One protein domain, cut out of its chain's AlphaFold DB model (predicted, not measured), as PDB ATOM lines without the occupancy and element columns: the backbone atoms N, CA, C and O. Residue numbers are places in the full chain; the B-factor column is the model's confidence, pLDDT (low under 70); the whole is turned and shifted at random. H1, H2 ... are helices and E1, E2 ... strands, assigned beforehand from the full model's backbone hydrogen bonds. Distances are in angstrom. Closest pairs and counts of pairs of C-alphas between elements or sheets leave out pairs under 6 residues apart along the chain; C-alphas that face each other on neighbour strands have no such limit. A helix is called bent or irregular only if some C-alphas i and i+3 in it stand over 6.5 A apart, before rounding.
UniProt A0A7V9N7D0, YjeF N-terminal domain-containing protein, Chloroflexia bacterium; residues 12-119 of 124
ATOM      1  N   ASP A  12     177.276 136.308 214.840       82.25
ATOM      2  CA  ASP A  12     175.877 135.877 214.880       82.25
ATOM      3  C   ASP A  12     175.021 136.831 215.717       82.25
ATOM      4  O   ASP A  12     173.916 137.193 215.316       82.25
ATOM      5  N   GLN A  13     175.551 137.298 216.851       87.25
ATOM      6  CA  GLN A  13     174.877 138.285 217.692       87.25
ATOM      7  C   GLN A  13     174.753 139.633 216.980       87.25
ATOM      8  O   GLN A  13     173.686 140.238 217.026       87.25
ATOM      9  N   THR A  14     175.792 140.087 216.273       82.69
ATOM     10  CA  THR A  14     175.722 141.297 215.438       82.69
ATOM     11  C   THR A  14     174.644 141.160 214.364       82.69
ATOM     12  O   THR A  14     173.796 142.035 214.227       82.69
ATOM     13  N   SER A  15     174.597 140.016 213.678       80.94
ATOM     14  CA  SER A  15     173.584 139.744 212.650       80.94
ATOM     15  C   SER A  15     172.163 139.700 213.222       80.94
ATOM     16  O   SER A  15     171.203 140.116 212.571       80.94
ATOM     17  N   GLN A  16     172.005 139.186 214.443       84.38
ATOM     18  CA  GLN A  16     170.725 139.175 215.145       84.38
ATOM     19  C   GLN A  16     170.287 140.589 215.537       84.38
ATOM     20  O   GLN A  16     169.124 140.935 215.337       84.38
ATOM     21  N   VAL A  17     171.211 141.410 216.041       83.50
ATOM     22  CA  VAL A  17     170.952 142.824 216.336       83.50
ATOM     23  C   VAL A  17     170.507 143.548 215.068       83.50
ATOM     24  O   VAL A  17     169.450 144.169 215.082       83.50
ATOM     25  N   ASP A  18     171.218 143.394 213.951       80.56
ATOM     26  CA  ASP A  18     170.857 144.040 212.682       80.56
ATOM     27  C   ASP A  18     169.453 143.643 212.196       80.56
ATOM     28  O   ASP A  18     168.693 144.474 211.685       80.56
ATOM     29  N   ARG A  19     169.065 142.377 212.398       81.88
ATOM     30  CA  ARG A  19     167.724 141.883 212.057       81.88
ATOM     31  C   ARG A  19     166.635 142.527 212.914       81.88
ATOM     32  O   ARG A  19     165.597 142.900 212.379       81.88
ATOM     33  N   ILE A  20     166.869 142.670 214.217       84.06
ATOM     34  CA  ILE A  20     165.929 143.323 215.139       84.06
ATOM     35  C   ILE A  20     165.825 144.818 214.808       84.06
ATOM     36  O   ILE A  20     164.727 145.360 214.710       84.06
ATOM     37  N   MET A  21     166.961 145.476 214.568       81.06
ATOM     38  CA  MET A  21     167.021 146.903 214.242       81.06
ATOM     39  C   MET A  21     166.249 147.228 212.959       81.06
ATOM     40  O   MET A  21     165.453 148.164 212.944       81.06
ATOM     41  N   SER A  22     166.445 146.432 211.907       80.00
ATOM     42  CA  SER A  22     165.750 146.627 210.630       80.00
ATOM     43  C   SER A  22     164.282 146.192 210.668       80.00
ATOM     44  O   SER A  22     163.430 146.894 210.133       80.00
ATOM     45  N   GLY A  23     163.972 145.057 211.300       82.25
ATOM     46  CA  GLY A  23     162.627 144.482 211.303       82.25
ATOM     47  C   GLY A  23     161.686 145.099 212.334       82.25
ATOM     48  O   GLY A  23     160.599 145.552 211.989       82.25
ATOM     49  N   GLU A  24     162.088 145.106 213.603       83.38
ATOM     50  CA  GLU A  24     161.214 145.484 214.722       83.38
ATOM     51  C   GLU A  24     161.254 146.987 215.007       83.38
ATOM     52  O   GLU A  24     160.240 147.577 215.376       83.38
ATOM     53  N   LEU A  25     162.418 147.618 214.821       79.44
ATOM     54  CA  LEU A  25     162.623 149.035 215.137       79.44
ATOM     55  C   LEU A  25     162.527 149.952 213.909       79.44
ATOM     56  O   LEU A  25     162.503 151.172 214.067       79.44
ATOM     57  N   GLY A  26     162.467 149.387 212.696       81.81
ATOM     58  CA  GLY A  26     162.396 150.146 211.444       81.81
ATOM     59  C   GLY A  26     163.611 151.048 211.202       81.81
ATOM     60  O   GLY A  26     163.514 152.038 210.477       81.81
ATOM     61  N   ILE A  27     164.743 150.745 211.844       81.12
ATOM     62  CA  ILE A  27     165.983 151.496 211.692       81.12
ATOM     63  C   ILE A  27     166.732 150.919 210.499       81.12
ATOM     64  O   ILE A  27     167.251 149.803 210.525       81.12
ATOM     65  N   GLU A  28     166.806 151.719 209.446       80.12
ATOM     66  CA  GLU A  28     167.477 151.336 208.214       80.12
ATOM     67  C   GLU A  28     168.993 151.270 208.423       80.12
ATOM     68  O   GLU A  28     169.592 152.153 209.047       80.12
ATOM     69  N   THR A  29     169.658 150.296 207.796       73.38
ATOM     70  CA  THR A  29     171.129 150.163 207.823       73.38
ATOM     71  C   THR A  29     171.829 151.471 207.444       73.38
ATOM     72  O   THR A  29     172.862 151.823 208.007       73.38
ATOM     73  N   ARG A  30     171.230 152.262 206.543       75.69
ATOM     74  CA  ARG A  30     171.762 153.572 206.143       75.69
ATOM     75  C   ARG A  30     171.799 154.584 207.287       75.69
ATOM     76  O   ARG A  30     172.723 155.387 207.336       75.69
ATOM     77  N   GLN A  31     170.811 154.573 208.182       83.56
ATOM     78  CA  GLN A  31     170.782 155.474 209.336       83.56
ATOM     79  C   GLN A  31     171.891 155.110 210.324       83.56
ATOM     80  O   GLN A  31     172.588 155.996 210.814       83.56
ATOM     81  N   LEU A  32     172.106 153.811 210.551       83.25
ATOM     82  CA  LEU A  32     173.203 153.324 211.389       83.25
ATOM     83  C   LEU A  32     174.567 153.694 210.801       83.25
ATOM     84  O   LEU A  32     175.406 154.231 211.520       83.25
ATOM     85  N   MET A  33     174.759 153.506 209.495       85.12
ATOM     86  CA  MET A  33     175.992 153.907 208.806       85.12
ATOM     87  C   MET A  33     176.221 155.422 208.856       85.12
ATOM     88  O   MET A  33     177.343 155.893 209.042       85.12
ATOM     89  N   GLU A  34     175.159 156.221 208.729       89.69
ATOM     90  CA  GLU A  34     175.267 157.677 208.831       89.69
ATOM     91  C   GLU A  34     175.725 158.112 210.235       89.69
ATOM     92  O   GLU A  34     176.553 159.017 210.363       89.69
ATOM     93  N   LEU A  35     175.235 157.439 211.282       90.56
ATOM     94  CA  LEU A  35     175.662 157.659 212.666       90.56
ATOM     95  C   LEU A  35     177.101 157.179 212.907       90.56
ATOM     96  O   LEU A  35     177.898 157.914 213.495       90.56
ATOM     97  N   ALA A  36     177.455 155.989 212.422       90.62
ATOM     98  CA  ALA A  36     178.796 155.427 212.556       90.62
ATOM     99  C   ALA A  36     179.840 156.311 211.856       90.62
ATOM    100  O   ALA A  36     180.802 156.767 212.480       90.62
ATOM    101  N   GLY A  37     179.607 156.667 210.593       93.88
ATOM    102  CA  GLY A  37     180.483 157.574 209.854       93.88
ATOM    103  C   GLY A  37     180.546 158.984 210.450       93.88
ATOM    104  O   GLY A  37     181.601 159.624 210.425       93.88
ATOM    105  N   GLN A  38     179.455 159.478 211.050       96.44
ATOM    106  CA  GLN A  38     179.484 160.723 211.823       96.44
ATOM    107  C   GLN A  38     180.440 160.627 213.012       96.44
ATOM    108  O   GLN A  38     181.254 161.535 213.202       96.44
ATOM    109  N   ALA A  39     180.352 159.554 213.798       96.94
ATOM    110  CA  ALA A  39     181.229 159.341 214.943       96.94
ATOM    111  C   ALA A  39     182.702 159.292 214.508       96.94
ATOM    112  O   ALA A  39     183.540 159.969 215.107       96.94
ATOM    113  N   VAL A  40     183.000 158.593 213.407       96.88
ATOM    114  CA  VAL A  40     184.346 158.541 212.817       96.88
ATOM    115  C   VAL A  40     184.836 159.935 212.416       96.88
ATOM    116  O   VAL A  40     185.953 160.311 212.771       96.88
ATOM    117  N   ALA A  41     184.020 160.740 211.728       97.06
ATOM    118  CA  ALA A  41     184.413 162.097 211.339       97.06
ATOM    119  C   ALA A  41     184.693 162.993 212.554       97.06
ATOM    120  O   ALA A  41     185.695 163.712 212.568       97.06
ATOM    121  N   VAL A  42     183.827 162.952 213.572       97.94
ATOM    122  CA  VAL A  42     183.996 163.727 214.813       97.94
ATOM    123  C   VAL A  42     185.292 163.333 215.513       97.94
ATOM    124  O   VAL A  42     186.089 164.205 215.865       97.94
ATOM    125  N   TRP A  43     185.528 162.030 215.666       98.12
ATOM    126  CA  TRP A  43     186.736 161.513 216.294       98.12
ATOM    127  C   TRP A  43     187.989 161.905 215.507       98.12
ATOM    128  O   TRP A  43     188.919 162.464 216.082       98.12
ATOM    129  N   ALA A  44     187.991 161.718 214.184       97.12
ATOM    130  CA  ALA A  44     189.117 162.082 213.329       97.12
ATOM    131  C   ALA A  44     189.420 163.583 213.405       97.12
ATOM    132  O   ALA A  44     190.576 163.980 213.540       97.12
ATOM    133  N   ARG A  45     188.391 164.437 213.390       96.88
ATOM    134  CA  ARG A  45     188.569 165.883 213.550       96.88
ATOM    135  C   ARG A  45     189.235 166.224 214.885       96.88
ATOM    136  O   ARG A  45     190.162 167.031 214.902       96.88
ATOM    137  N   ALA A  46     188.768 165.632 215.980       97.38
ATOM    138  CA  ALA A  46     189.288 165.911 217.315       97.38
ATOM    139  C   ALA A  46     190.718 165.384 217.504       97.38
ATOM    140  O   ALA A  46     191.579 166.119 217.977       97.38
ATOM    141  N   GLN A  47     190.970 164.136 217.108       97.44
ATOM    142  CA  GLN A  47     192.197 163.416 217.456       97.44
ATOM    143  C   GLN A  47     193.291 163.518 216.392       97.44
ATOM    144  O   GLN A  47     194.470 163.515 216.726       97.44
ATOM    145  N   LEU A  48     192.922 163.620 215.113       95.75
ATOM    146  CA  LEU A  48     193.881 163.587 214.003       95.75
ATOM    147  C   LEU A  48     194.078 164.952 213.341       95.75
ATOM    148  O   LEU A  48     195.124 165.201 212.747       95.75
ATOM    149  N   LEU A  49     193.084 165.841 213.423       96.00
ATOM    150  CA  LEU A  49     193.112 167.142 212.740       96.00
ATOM    151  C   LEU A  49     193.295 168.332 213.695       96.00
ATOM    152  O   LEU A  49     193.258 169.479 213.254       96.00
ATOM    153  N   GLY A  50     193.516 168.078 214.989       94.44
ATOM    154  CA  GLY A  50     193.725 169.127 215.993       94.44
ATOM    155  C   GLY A  50     192.489 169.998 216.229       94.44
ATOM    156  O   GLY A  50     192.612 171.182 216.523       94.44
ATOM    157  N   GLY A  51     191.290 169.444 216.032       95.44
ATOM    158  CA  GLY A  51     190.020 170.147 216.225       95.44
ATOM    159  C   GLY A  51     189.560 171.011 215.044       95.44
ATOM    160  O   GLY A  51     188.404 171.445 215.037       95.44
ATOM    161  N   ASP A  52     190.381 171.210 214.008       96.00
ATOM    162  CA  ASP A  52     190.026 171.984 212.810       96.00
ATOM    163  C   ASP A  52     190.341 171.220 211.518       96.00
ATOM    164  O   ASP A  52     191.485 170.895 211.204       96.00
ATOM    165  N   ALA A  53     189.292 170.946 210.745       96.31
ATOM    166  CA  ALA A  53     189.374 170.191 209.505       96.31
ATOM    167  C   ALA A  53     189.766 171.057 208.292       96.31
ATOM    168  O   ALA A  53     190.163 170.513 207.258       96.31
ATOM    169  N   ARG A  54     189.685 172.392 208.388       97.56
ATOM    170  CA  ARG A  54     189.846 173.298 207.240       97.56
ATOM    171  C   ARG A  54     191.221 173.171 206.586       97.56
ATOM    172  O   ARG A  54     192.260 173.251 207.238       97.56
ATOM    173  N   GLY A  55     191.226 172.962 205.272       93.56
ATOM    174  CA  GLY A  55     192.434 172.822 204.457       93.56
ATOM    175  C   GLY A  55     193.230 171.534 204.693       93.56
ATOM    176  O   GLY A  55     194.200 171.290 203.974       93.56
ATOM    177  N   LYS A  56     192.837 170.686 205.654       96.31
ATOM    178  CA  LYS A  56     193.532 169.432 205.954       96.31
ATOM    179  C   LYS A  56     193.294 168.420 204.843       96.31
ATOM    180  O   LYS A  56     192.174 168.268 204.362       96.31
ATOM    181  N   ARG A  57     194.343 167.704 204.448       95.62
ATOM    182  CA  ARG A  57     194.236 166.574 203.516       95.62
ATOM    183  C   ARG A  57     193.976 165.304 204.311       95.62
ATOM    184  O   ARG A  57     194.648 165.077 205.313       95.62
ATOM    185  N   VAL A  58     193.022 164.501 203.861       93.50
ATOM    186  CA  VAL A  58     192.643 163.242 204.516       93.50
ATOM    187  C   VAL A  58     192.579 162.157 203.455       93.50
ATOM    188  O   VAL A  58     191.964 162.369 202.420       93.50
ATOM    189  N   LEU A  59     193.199 161.007 203.694       94.38
ATOM    190  CA  LEU A  59     193.018 159.832 202.847       94.38
ATOM    191  C   LEU A  59     192.087 158.854 203.562       94.38
ATOM    192  O   LEU A  59     192.354 158.468 204.698       94.38
ATOM    193  N   VAL A  60     191.007 158.463 202.896       91.12
ATOM    194  CA  VAL A  60     190.051 157.469 203.384       91.12
ATOM    195  C   VAL A  60     190.219 156.199 202.566       91.12
ATOM    196  O   VAL A  60     190.003 156.209 201.358       91.12
ATOM    197  N   LEU A  61     190.597 155.106 203.221       89.00
ATOM    198  CA  LEU A  61     190.688 153.785 202.604       89.00
ATOM    199  C   LEU A  61     189.376 153.042 202.871       89.00
ATOM    200  O   LEU A  61     189.073 152.728 204.020       89.00
ATOM    201  N   ALA A  62     188.583 152.800 201.829       87.00
ATOM    202  CA  ALA A  62     187.246 152.229 201.950       87.00
ATOM    203  C   ALA A  62     187.155 150.850 201.276       87.00
ATOM    204  O   ALA A  62     187.429 150.682 200.085       87.00
ATOM    205  N   GLY A  63     186.762 149.851 202.071       82.12
ATOM    206  CA  GLY A  63     186.441 148.502 201.603       82.12
ATOM    207  C   GLY A  63     185.043 148.404 200.978       82.12
ATOM    208  O   GLY A  63     184.318 149.390 200.910       82.12
ATOM    209  N   SER A  64     184.635 147.207 200.553       78.62
ATOM    210  CA  SER A  64     183.287 146.944 200.007       78.62
ATOM    211  C   SER A  64     182.204 146.675 201.064       78.62
ATOM    212  O   SER A  64     181.028 146.590 200.724       78.62
ATOM    213  N   GLY A  65     182.584 146.513 202.335       78.94
ATOM    214  CA  GLY A  65     181.659 146.248 203.445       78.94
ATOM    215  C   GLY A  65     181.087 147.510 204.100       78.94
ATOM    216  O   GLY A  65     181.385 148.630 203.684       78.94
ATOM    217  N   GLY A  66     180.320 147.328 205.184       77.25
ATOM    218  CA  GLY A  66     179.681 148.419 205.943       77.25
ATOM    219  C   GLY A  66     180.648 149.539 206.348       77.25
ATOM    220  O   GLY A  66     180.386 150.706 206.069       77.25
ATOM    221  N   ASN A  67     181.839 149.176 206.837       83.19
ATOM    222  CA  ASN A  67     182.885 150.136 207.219       83.19
ATOM    223  C   ASN A  67     183.362 151.019 206.051       83.19
ATOM    224  O   ASN A  67     183.816 152.143 206.260       83.19
ATOM    225  N   GLY A  68     183.286 150.519 204.813       84.88
ATOM    226  CA  GLY A  68     183.586 151.318 203.627       84.88
ATOM    227  C   GLY A  68     182.591 152.463 203.462       84.88
ATOM    228  O   GLY A  68     182.988 153.604 203.226       84.88
ATOM    229  N   GLY A  69     181.307 152.178 203.679       85.50
ATOM    230  CA  GLY A  69     180.260 153.192 203.675       85.50
ATOM    231  C   GLY A  69     180.371 154.174 204.845       85.50
ATOM    232  O   GLY A  69     180.212 155.375 204.627       85.50
ATOM    233  N   ASP A  70     180.755 153.714 206.038       90.44
ATOM    234  CA  ASP A  70     181.049 154.605 207.173       90.44
ATOM    235  C   ASP A  70     182.195 155.569 206.837       90.44
ATOM    236  O   ASP A  70     182.112 156.773 207.096       90.44
ATOM    237  N   GLY A  71     183.245 155.060 206.181       91.50
ATOM    238  CA  GLY A  71     184.354 155.861 205.667       91.50
ATOM    239  C   GLY A  71     183.899 156.913 204.652       91.50
ATOM    240  O   GLY A  71     184.342 158.060 204.707       91.50
ATOM    241  N   MET A  72     182.970 156.570 203.759       90.50
ATOM    242  CA  MET A  72     182.409 157.511 202.781       90.50
ATOM    243  C   MET A  72     181.556 158.601 203.441       90.50
ATOM    244  O   MET A  72     181.665 159.778 203.077       90.50
ATOM    245  N   VAL A  73     180.745 158.244 204.440       94.12
ATOM    246  CA  VAL A  73     180.012 159.215 205.266       94.12
ATOM    247  C   VAL A  73     180.997 160.141 205.981       94.12
ATOM    248  O   VAL A  73     180.834 161.366 205.945       94.12
ATOM    249  N   ALA A  74     182.050 159.578 206.579       95.69
ATOM    250  CA  ALA A  74     183.067 160.350 207.273       95.69
ATOM    251  C   ALA A  74     183.788 161.322 206.325       95.69
ATOM    252  O   ALA A  74     183.919 162.506 206.641       95.69
ATOM    253  N   ALA A  75     184.174 160.859 205.132       94.94
ATOM    254  CA  ALA A  75     184.786 161.680 204.091       94.94
ATOM    255  C   ALA A  75     183.891 162.871 203.720       94.94
ATOM    256  O   ALA A  75     184.345 164.015 203.740       94.94
ATOM    257  N   ARG A  76     182.602 162.628 203.451       94.44
ATOM    258  CA  ARG A  76     181.640 163.690 203.117       94.44
ATOM    259  C   ARG A  76     181.517 164.726 204.236       94.44
ATOM    260  O   ARG A  76     181.458 165.922 203.961       94.44
ATOM    261  N   ARG A  77     181.494 164.291 205.496       96.19
ATOM    262  CA  ARG A  77     181.396 165.192 206.657       96.19
ATOM    263  C   ARG A  77     182.662 166.014 206.865       96.19
ATOM    264  O   ARG A  77     182.574 167.221 207.062       96.19
ATOM    265  N   LEU A  78     183.834 165.390 206.749       95.38
ATOM    266  CA  LEU A  78     185.116 166.093 206.805       95.38
ATOM    267  C   LEU A  78     185.228 167.124 205.676       95.38
ATOM    268  O   LEU A  78     185.670 168.247 205.920       95.38
ATOM    269  N   HIS A  79     184.767 166.785 204.469       95.69
ATOM    270  CA  HIS A  79     184.684 167.732 203.359       95.69
ATOM    271  C   HIS A  79     183.783 168.929 203.685       95.69
ATOM    272  O   HIS A  79     184.191 170.072 203.488       95.69
ATOM    273  N   ALA A  80     182.599 168.687 204.259       96.38
ATOM    274  CA  ALA A  80     181.684 169.749 204.688       96.38
ATOM    275  C   ALA A  80     182.286 170.670 205.769       96.38
ATOM    276  O   ALA A  80     181.905 171.832 205.871       96.38
ATOM    277  N   TRP A  81     183.256 170.185 206.551       96.94
ATOM    278  CA  TRP A  81     184.025 170.994 207.506       96.94
ATOM    279  C   TRP A  81     185.280 171.649 206.907       96.94
ATOM    280  O   TRP A  81     186.094 172.217 207.635       96.94
ATOM    281  N   GLY A  82     185.447 171.596 205.586       94.88
ATOM    282  CA  GLY A  82     186.526 172.262 204.862       94.88
ATOM    283  C   GLY A  82     187.795 171.429 204.688       94.88
ATOM    284  O   GLY A  82     188.801 171.971 204.220       94.88
ATOM    285  N   ALA A  83     187.782 170.140 205.037       96.94
ATOM    286  CA  ALA A  83     188.870 169.242 204.664       96.94
ATOM    287  C   ALA A  83     188.859 168.942 203.158       96.94
ATOM    288  O   ALA A  83     187.881 169.150 202.435       96.94
ATOM    289  N   ARG A  84     189.973 168.383 202.696       95.62
ATOM    290  CA  ARG A  84     190.201 167.903 201.333       95.62
ATOM    291  C   ARG A  84     190.407 166.386 201.369       95.62
ATOM    292  O   ARG A  84     191.558 165.939 201.335       95.62
ATOM    293  N   PRO A  85     189.333 165.597 201.548       91.88
ATOM    294  CA  PRO A  85     189.445 164.151 201.558       91.88
ATOM    295  C   PRO A  85     189.666 163.592 200.147       91.88
ATOM    296  O   PRO A  85     189.060 164.057 199.184       91.88
ATOM    297  N   ALA A  86     190.502 162.565 200.061       91.75
ATOM    298  CA  ALA A  86     190.653 161.648 198.940       91.75
ATOM    299  C   ALA A  86     190.184 160.258 199.396       91.75
ATOM    300  O   ALA A  86     190.372 159.899 200.560       91.75
ATOM    301  N   ILE A  87     189.560 159.488 198.507       86.56
ATOM    302  CA  ILE A  87     189.004 158.164 198.815       86.56
ATOM    303  C   ILE A  87     189.680 157.118 197.940       86.56
ATOM    304  O   ILE A  87     189.612 157.162 196.717       86.56
ATOM    305  N   TRP A  88     190.260 156.109 198.569       86.00
ATOM    306  CA  TRP A  88     190.779 154.956 197.863       86.00
ATOM    307  C   TRP A  88     189.897 153.743 198.131       86.00
ATOM    308  O   TRP A  88     189.756 153.304 199.273       86.00
ATOM    309  N   LEU A  89     189.288 153.213 197.073       83.50
ATOM    310  CA  LEU A  89     188.475 152.006 197.134       83.50
ATOM    311  C   LEU A  89     189.345 150.761 196.951       83.50
ATOM    312  O   LEU A  89     190.199 150.709 196.067       83.50
ATOM    313  N   SER A  90     189.082 149.725 197.745       78.75
ATOM    314  CA  SER A  90     189.734 148.415 197.584       78.75
ATOM    315  C   SER A  90     189.255 147.636 196.347       78.75
ATOM    316  O   SER A  90     189.784 146.567 196.052       78.75
ATOM    317  N   HIS A  91     188.225 148.134 195.666       71.75
ATOM    318  CA  HIS A  91     187.522 147.517 194.546       71.75
ATOM    319  C   HIS A  91     187.098 148.603 193.552       71.75
ATOM    320  O   HIS A  91     187.165 149.795 193.863       71.75
ATOM    321  N   GLU A  92     186.662 148.210 192.354       63.94
ATOM    322  CA  GLU A  92     186.103 149.184 191.419       63.94
ATOM    323  C   GLU A  92     184.878 149.892 192.004       63.94
ATOM    324  O   GLU A  92     184.034 149.280 192.659       63.94
ATOM    325  N   ALA A  93     184.733 151.175 191.666       59.94
ATOM    326  CA  ALA A  93     183.570 151.969 192.044       59.94
ATOM    327  C   ALA A  93     182.244 151.379 191.524       59.94
ATOM    328  O   ALA A  93     181.200 151.625 192.120       59.94
ATOM    329  N   SER A  94     182.284 150.566 190.464       54.28
ATOM    330  CA  SER A  94     181.143 149.814 189.925       54.28
ATOM    331  C   SER A  94     180.576 148.777 190.911       54.28
ATOM    332  O   SER A  94     179.395 148.448 190.839       54.28
ATOM    333  N   GLY A  95     181.385 148.303 191.867       47.09
ATOM    334  CA  GLY A  95     180.964 147.397 192.939       47.09
ATOM    335  C   GLY A  95     180.347 148.095 194.156       47.09
ATOM    336  O   GLY A  95     179.804 147.418 195.036       47.09
ATOM    337  N   LEU A  96     180.382 149.433 194.210       53.66
ATOM    338  CA  LEU A  96     179.686 150.193 195.243       53.66
ATOM    339  C   LEU A  96     178.176 150.088 195.002       53.66
ATOM    340  O   LEU A  96     177.620 150.737 194.116       53.66
ATOM    341  N   HIS A  97     177.480 149.314 195.833       50.94
ATOM    342  CA  HIS A  97     176.019 149.300 195.872       50.94
ATOM    343  C   HIS A  97     175.481 150.599 196.501       50.94
ATOM    344  O   HIS A  97     174.916 150.603 197.592       50.94
ATOM    345  N   VAL A  98     175.624 151.730 195.809       45.91
ATOM    346  CA  VAL A  98     174.931 152.975 196.167       45.91
ATOM    347  C   VAL A  98     173.529 152.922 195.564       45.91
ATOM    348  O   VAL A  98     173.264 153.456 194.489       45.91
ATOM    349  N   ARG A  99     172.590 152.249 196.243       36.28
ATOM    350  CA  ARG A  99     171.163 152.347 195.890       36.28
ATOM    351  C   ARG A  99     170.621 153.726 196.295       36.28
ATOM    352  O   ARG A  99     170.035 153.880 197.366       36.28
ATOM    353  N   GLY A 100     170.803 154.720 195.426       31.72
ATOM    354  CA  GLY A 100     170.162 156.035 195.528       31.72
ATOM    355  C   GLY A 100     171.084 157.202 195.175       31.72
ATOM    356  O   GLY A 100     172.140 157.380 195.770       31.72
ATOM    357  N   HIS A 101     170.649 158.009 194.213       39.50
ATOM    358  CA  HIS A 101     171.294 159.230 193.731       39.50
ATOM    359  C   HIS A 101     171.486 160.276 194.852       39.50
ATOM    360  O   HIS A 101     170.494 160.875 195.250       39.50
ATOM    361  N   HIS A 102     172.717 160.512 195.348       38.88
ATOM    362  CA  HIS A 102     173.190 161.795 195.935       38.88
ATOM    363  C   HIS A 102     174.710 161.758 196.299       38.88
ATOM    364  O   HIS A 102     175.321 160.702 196.159       38.88
ATOM    365  N   PRO A 103     175.376 162.879 196.686       39.09
ATOM    366  CA  PRO A 103     176.628 163.440 196.129       39.09
ATOM    367  C   PRO A 103     177.944 162.731 196.523       39.09
ATOM    368  O   PRO A 103     179.001 163.348 196.625       39.09
ATOM    369  N   VAL A 104     177.909 161.423 196.739       42.59
ATOM    370  CA  VAL A 104     179.089 160.577 196.951       42.59
ATOM    371  C   VAL A 104     179.979 160.542 195.698       42.59
ATOM    372  O   VAL A 104     181.205 160.519 195.804       42.59
ATOM    373  N   ALA A 105     179.371 160.630 194.509       42.03
ATOM    374  CA  ALA A 105     180.075 160.649 193.228       42.03
ATOM    375  C   ALA A 105     181.057 161.830 193.089       42.03
ATOM    376  O   ALA A 105     182.117 161.672 192.493       42.03
ATOM    377  N   ALA A 106     180.759 162.989 193.691       40.38
ATOM    378  CA  ALA A 106     181.627 164.168 193.610       40.38
ATOM    379  C   ALA A 106     182.933 164.007 194.412       40.38
ATOM    380  O   ALA A 106     183.965 164.537 194.014       40.38
ATOM    381  N   VAL A 107     182.912 163.243 195.512       45.09
ATOM    382  CA  VAL A 107     184.124 162.937 196.300       45.09
ATOM    383  C   VAL A 107     184.906 161.774 195.673       45.09
ATOM    384  O   VAL A 107     186.134 161.741 195.740       45.09
ATOM    385  N   ALA A 108     184.207 160.850 195.005       46.12
ATOM    386  CA  ALA A 108     184.824 159.762 194.250       46.12
ATOM    387  C   ALA A 108     185.556 160.251 192.984       46.12
ATOM    388  O   ALA A 108     186.592 159.687 192.638       46.12
ATOM    389  N   ALA A 109     185.075 161.325 192.342       43.81
ATOM    390  CA  ALA A 109     185.625 161.871 191.096       43.81
ATOM    391  C   ALA A 109     187.068 162.414 191.196       43.81
ATOM    392  O   ALA A 109     187.706 162.620 190.170       43.81
ATOM    393  N   ASN A 110     187.606 162.611 192.407       41.75
ATOM    394  CA  ASN A 110     188.971 163.109 192.623       41.75
ATOM    395  C   ASN A 110     190.033 162.009 192.815       41.75
ATOM    396  O   ASN A 110     191.165 162.331 193.176       41.75
ATOM    397  N   ASN A 111     189.710 160.727 192.605       44.75
ATOM    398  CA  ASN A 111     190.629 159.640 192.945       44.75
ATOM    399  C   ASN A 111     191.129 158.864 191.730       44.75
ATOM    400  O   ASN A 111     190.358 158.343 190.926       44.75
ATOM    401  N   HIS A 112     192.451 158.701 191.682       44.12
ATOM    402  CA  HIS A 112     193.098 157.592 190.998       44.12
ATOM    403  C   HIS A 112     192.596 156.286 191.628       44.12
ATOM    404  O   HIS A 112     193.123 155.824 192.640       44.12
ATOM    405  N   ALA A 113     191.544 155.711 191.052       42.34
ATOM    406  CA  ALA A 113     191.062 154.375 191.362       42.34
ATOM    407  C   ALA A 113     192.095 153.339 190.883       42.34
ATOM    408  O   ALA A 113     191.917 152.690 189.861       42.34
ATOM    409  N   ALA A 114     193.222 153.218 191.582       39.38
ATOM    410  CA  ALA A 114     194.168 152.134 191.353       39.38
ATOM    411  C   ALA A 114     193.778 150.962 192.267       39.38
ATOM    412  O   ALA A 114     193.860 151.105 193.478       39.38
ATOM    413  N   PRO A 115     193.321 149.805 191.776       42.69
ATOM    414  CA  PRO A 115     192.942 148.704 192.659       42.69
ATOM    415  C   PRO A 115     194.127 148.257 193.539       42.69
ATOM    416  O   PRO A 115     195.262 148.158 193.072       42.69
ATOM    417  N   MET A 116     193.855 147.920 194.807       44.16
ATOM    418  CA  MET A 116     194.838 147.398 195.783       44.16
ATOM    419  C   MET A 116     195.603 146.147 195.294       44.16
ATOM    420  O   MET A 116     196.608 145.758 195.887       44.16
ATOM    421  N   ALA A 117     195.144 145.520 194.206       43.34
ATOM    422  CA  ALA A 117     195.756 144.353 193.581       43.34
ATOM    423  C   ALA A 117     197.191 144.591 193.060       43.34
ATOM    424  O   ALA A 117     197.922 143.623 192.875       43.34
ATOM    425  N   ALA A 118     197.632 145.841 192.874       40.59
ATOM    426  CA  ALA A 118     198.975 146.141 192.366       40.59
ATOM    427  C   ALA A 118     200.098 146.124 193.430       40.59
ATOM    428  O   ALA A 118     201.270 146.196 193.078       40.59
ATOM    429  N   ALA A 119     199.786 146.009 194.729       42.00
ATOM    430  CA  ALA A 119     200.786 146.129 195.802       42.00
ATOM    431  C   ALA A 119     201.463 144.803 196.218       42.00
ATOM    432  O   ALA A 119     202.192 144.771 197.207       42.00
TER     433      ALA A 119
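This is residues 12 to 119 of the 124 residues of the protein "YjeF N-terminal domain-containing protein" of Chloroflexia bacterium (UniProt A0A7V9N7D0). A small core is made of two parallel strands, E1 and E2, side by side, with helix H3 packed along them; the long helix H2 crosses over H3 at a steep angle, and H1 lies beyond the first end of H2, with its residues 12 to 17 sticking out free. After E2 a long loop leads to the short helix H4, which packs on H3 and E2, and the printed part ends in the short helix H5, which touches no helix and comes near E2 at one point, where the C-alphas of Leu 89 and Met 116 are 8.0 A apart. The printed part has 108 residues with five named helices and two named strands, in the order H1, H2, E1, H3, E2, H4, H5, and its class is mostly helix. It is compact, with a radius of gyration of the C-alphas of 14.9 A and spans of 43 by 34 by 28 A.

Strand E1 holds residues 57 to 62, 16.0 A long, and begins at C-alpha 57 (194.236, 166.574, 203.516). Strand E2 holds residues 84 to 89, 16.5 A. H3 holds residues 66 to 80, 21.5 A. H2, residues 29 to 47, is the longest helix, at 26.7 A. H1 holds residues 12 to 23, 16.2 A, beginning at C-alpha 12 (175.877, 135.877, 214.880). H4 is residues 104 to 108 and H5 residues 116 to 119, ending at C-alpha 119 (200.786, 146.129, 195.802). H5 is neither bent nor irregular, but only just: C-alphas 116 and 119 are 6.1 A apart.

E1 and E2 are parallel neighbours at 22 degrees; N 60 and O 86 are 2.8 A apart and N 88 and O 60 2.8 A, within hydrogen-bond range. E1, H3 and E2 form a strand-helix-strand unit, two parallel neighbour strands with a helix between them along the chain, and its crossover is right-handed. The closest C-alphas of H3 and E2 are those of Ala 75 and Pro 85, 5.9 A apart. H2 and H3 touch, closest at the C-alphas of Gly 37 and Asp 70, 4.0 A, at a steep tilt of 56 degrees, the same way. H3 touches H4 with residues 72 to 76 alone, closest at the C-alphas of Arg 76 and Val 107, 7.3 A. H1 and H2 are close but not clearly touching, at 7.0 A between the C-alphas of Ser 22 and Thr 29. H5 and H3 are apart. In H1, H2, H3 and H4 every O i to N i+4 pair is within hydrogen-bond range; H5 is too short for such a pair.

The C-alphas farthest apart, those of Glu 24 and Ala 118, are 43.9 A apart. The printed part has no cut. The link from E2 to H4, residues 90 to 103, is long. The mean pLDDT of the printed part is 77.5, and residues 92 to 119 are under 70.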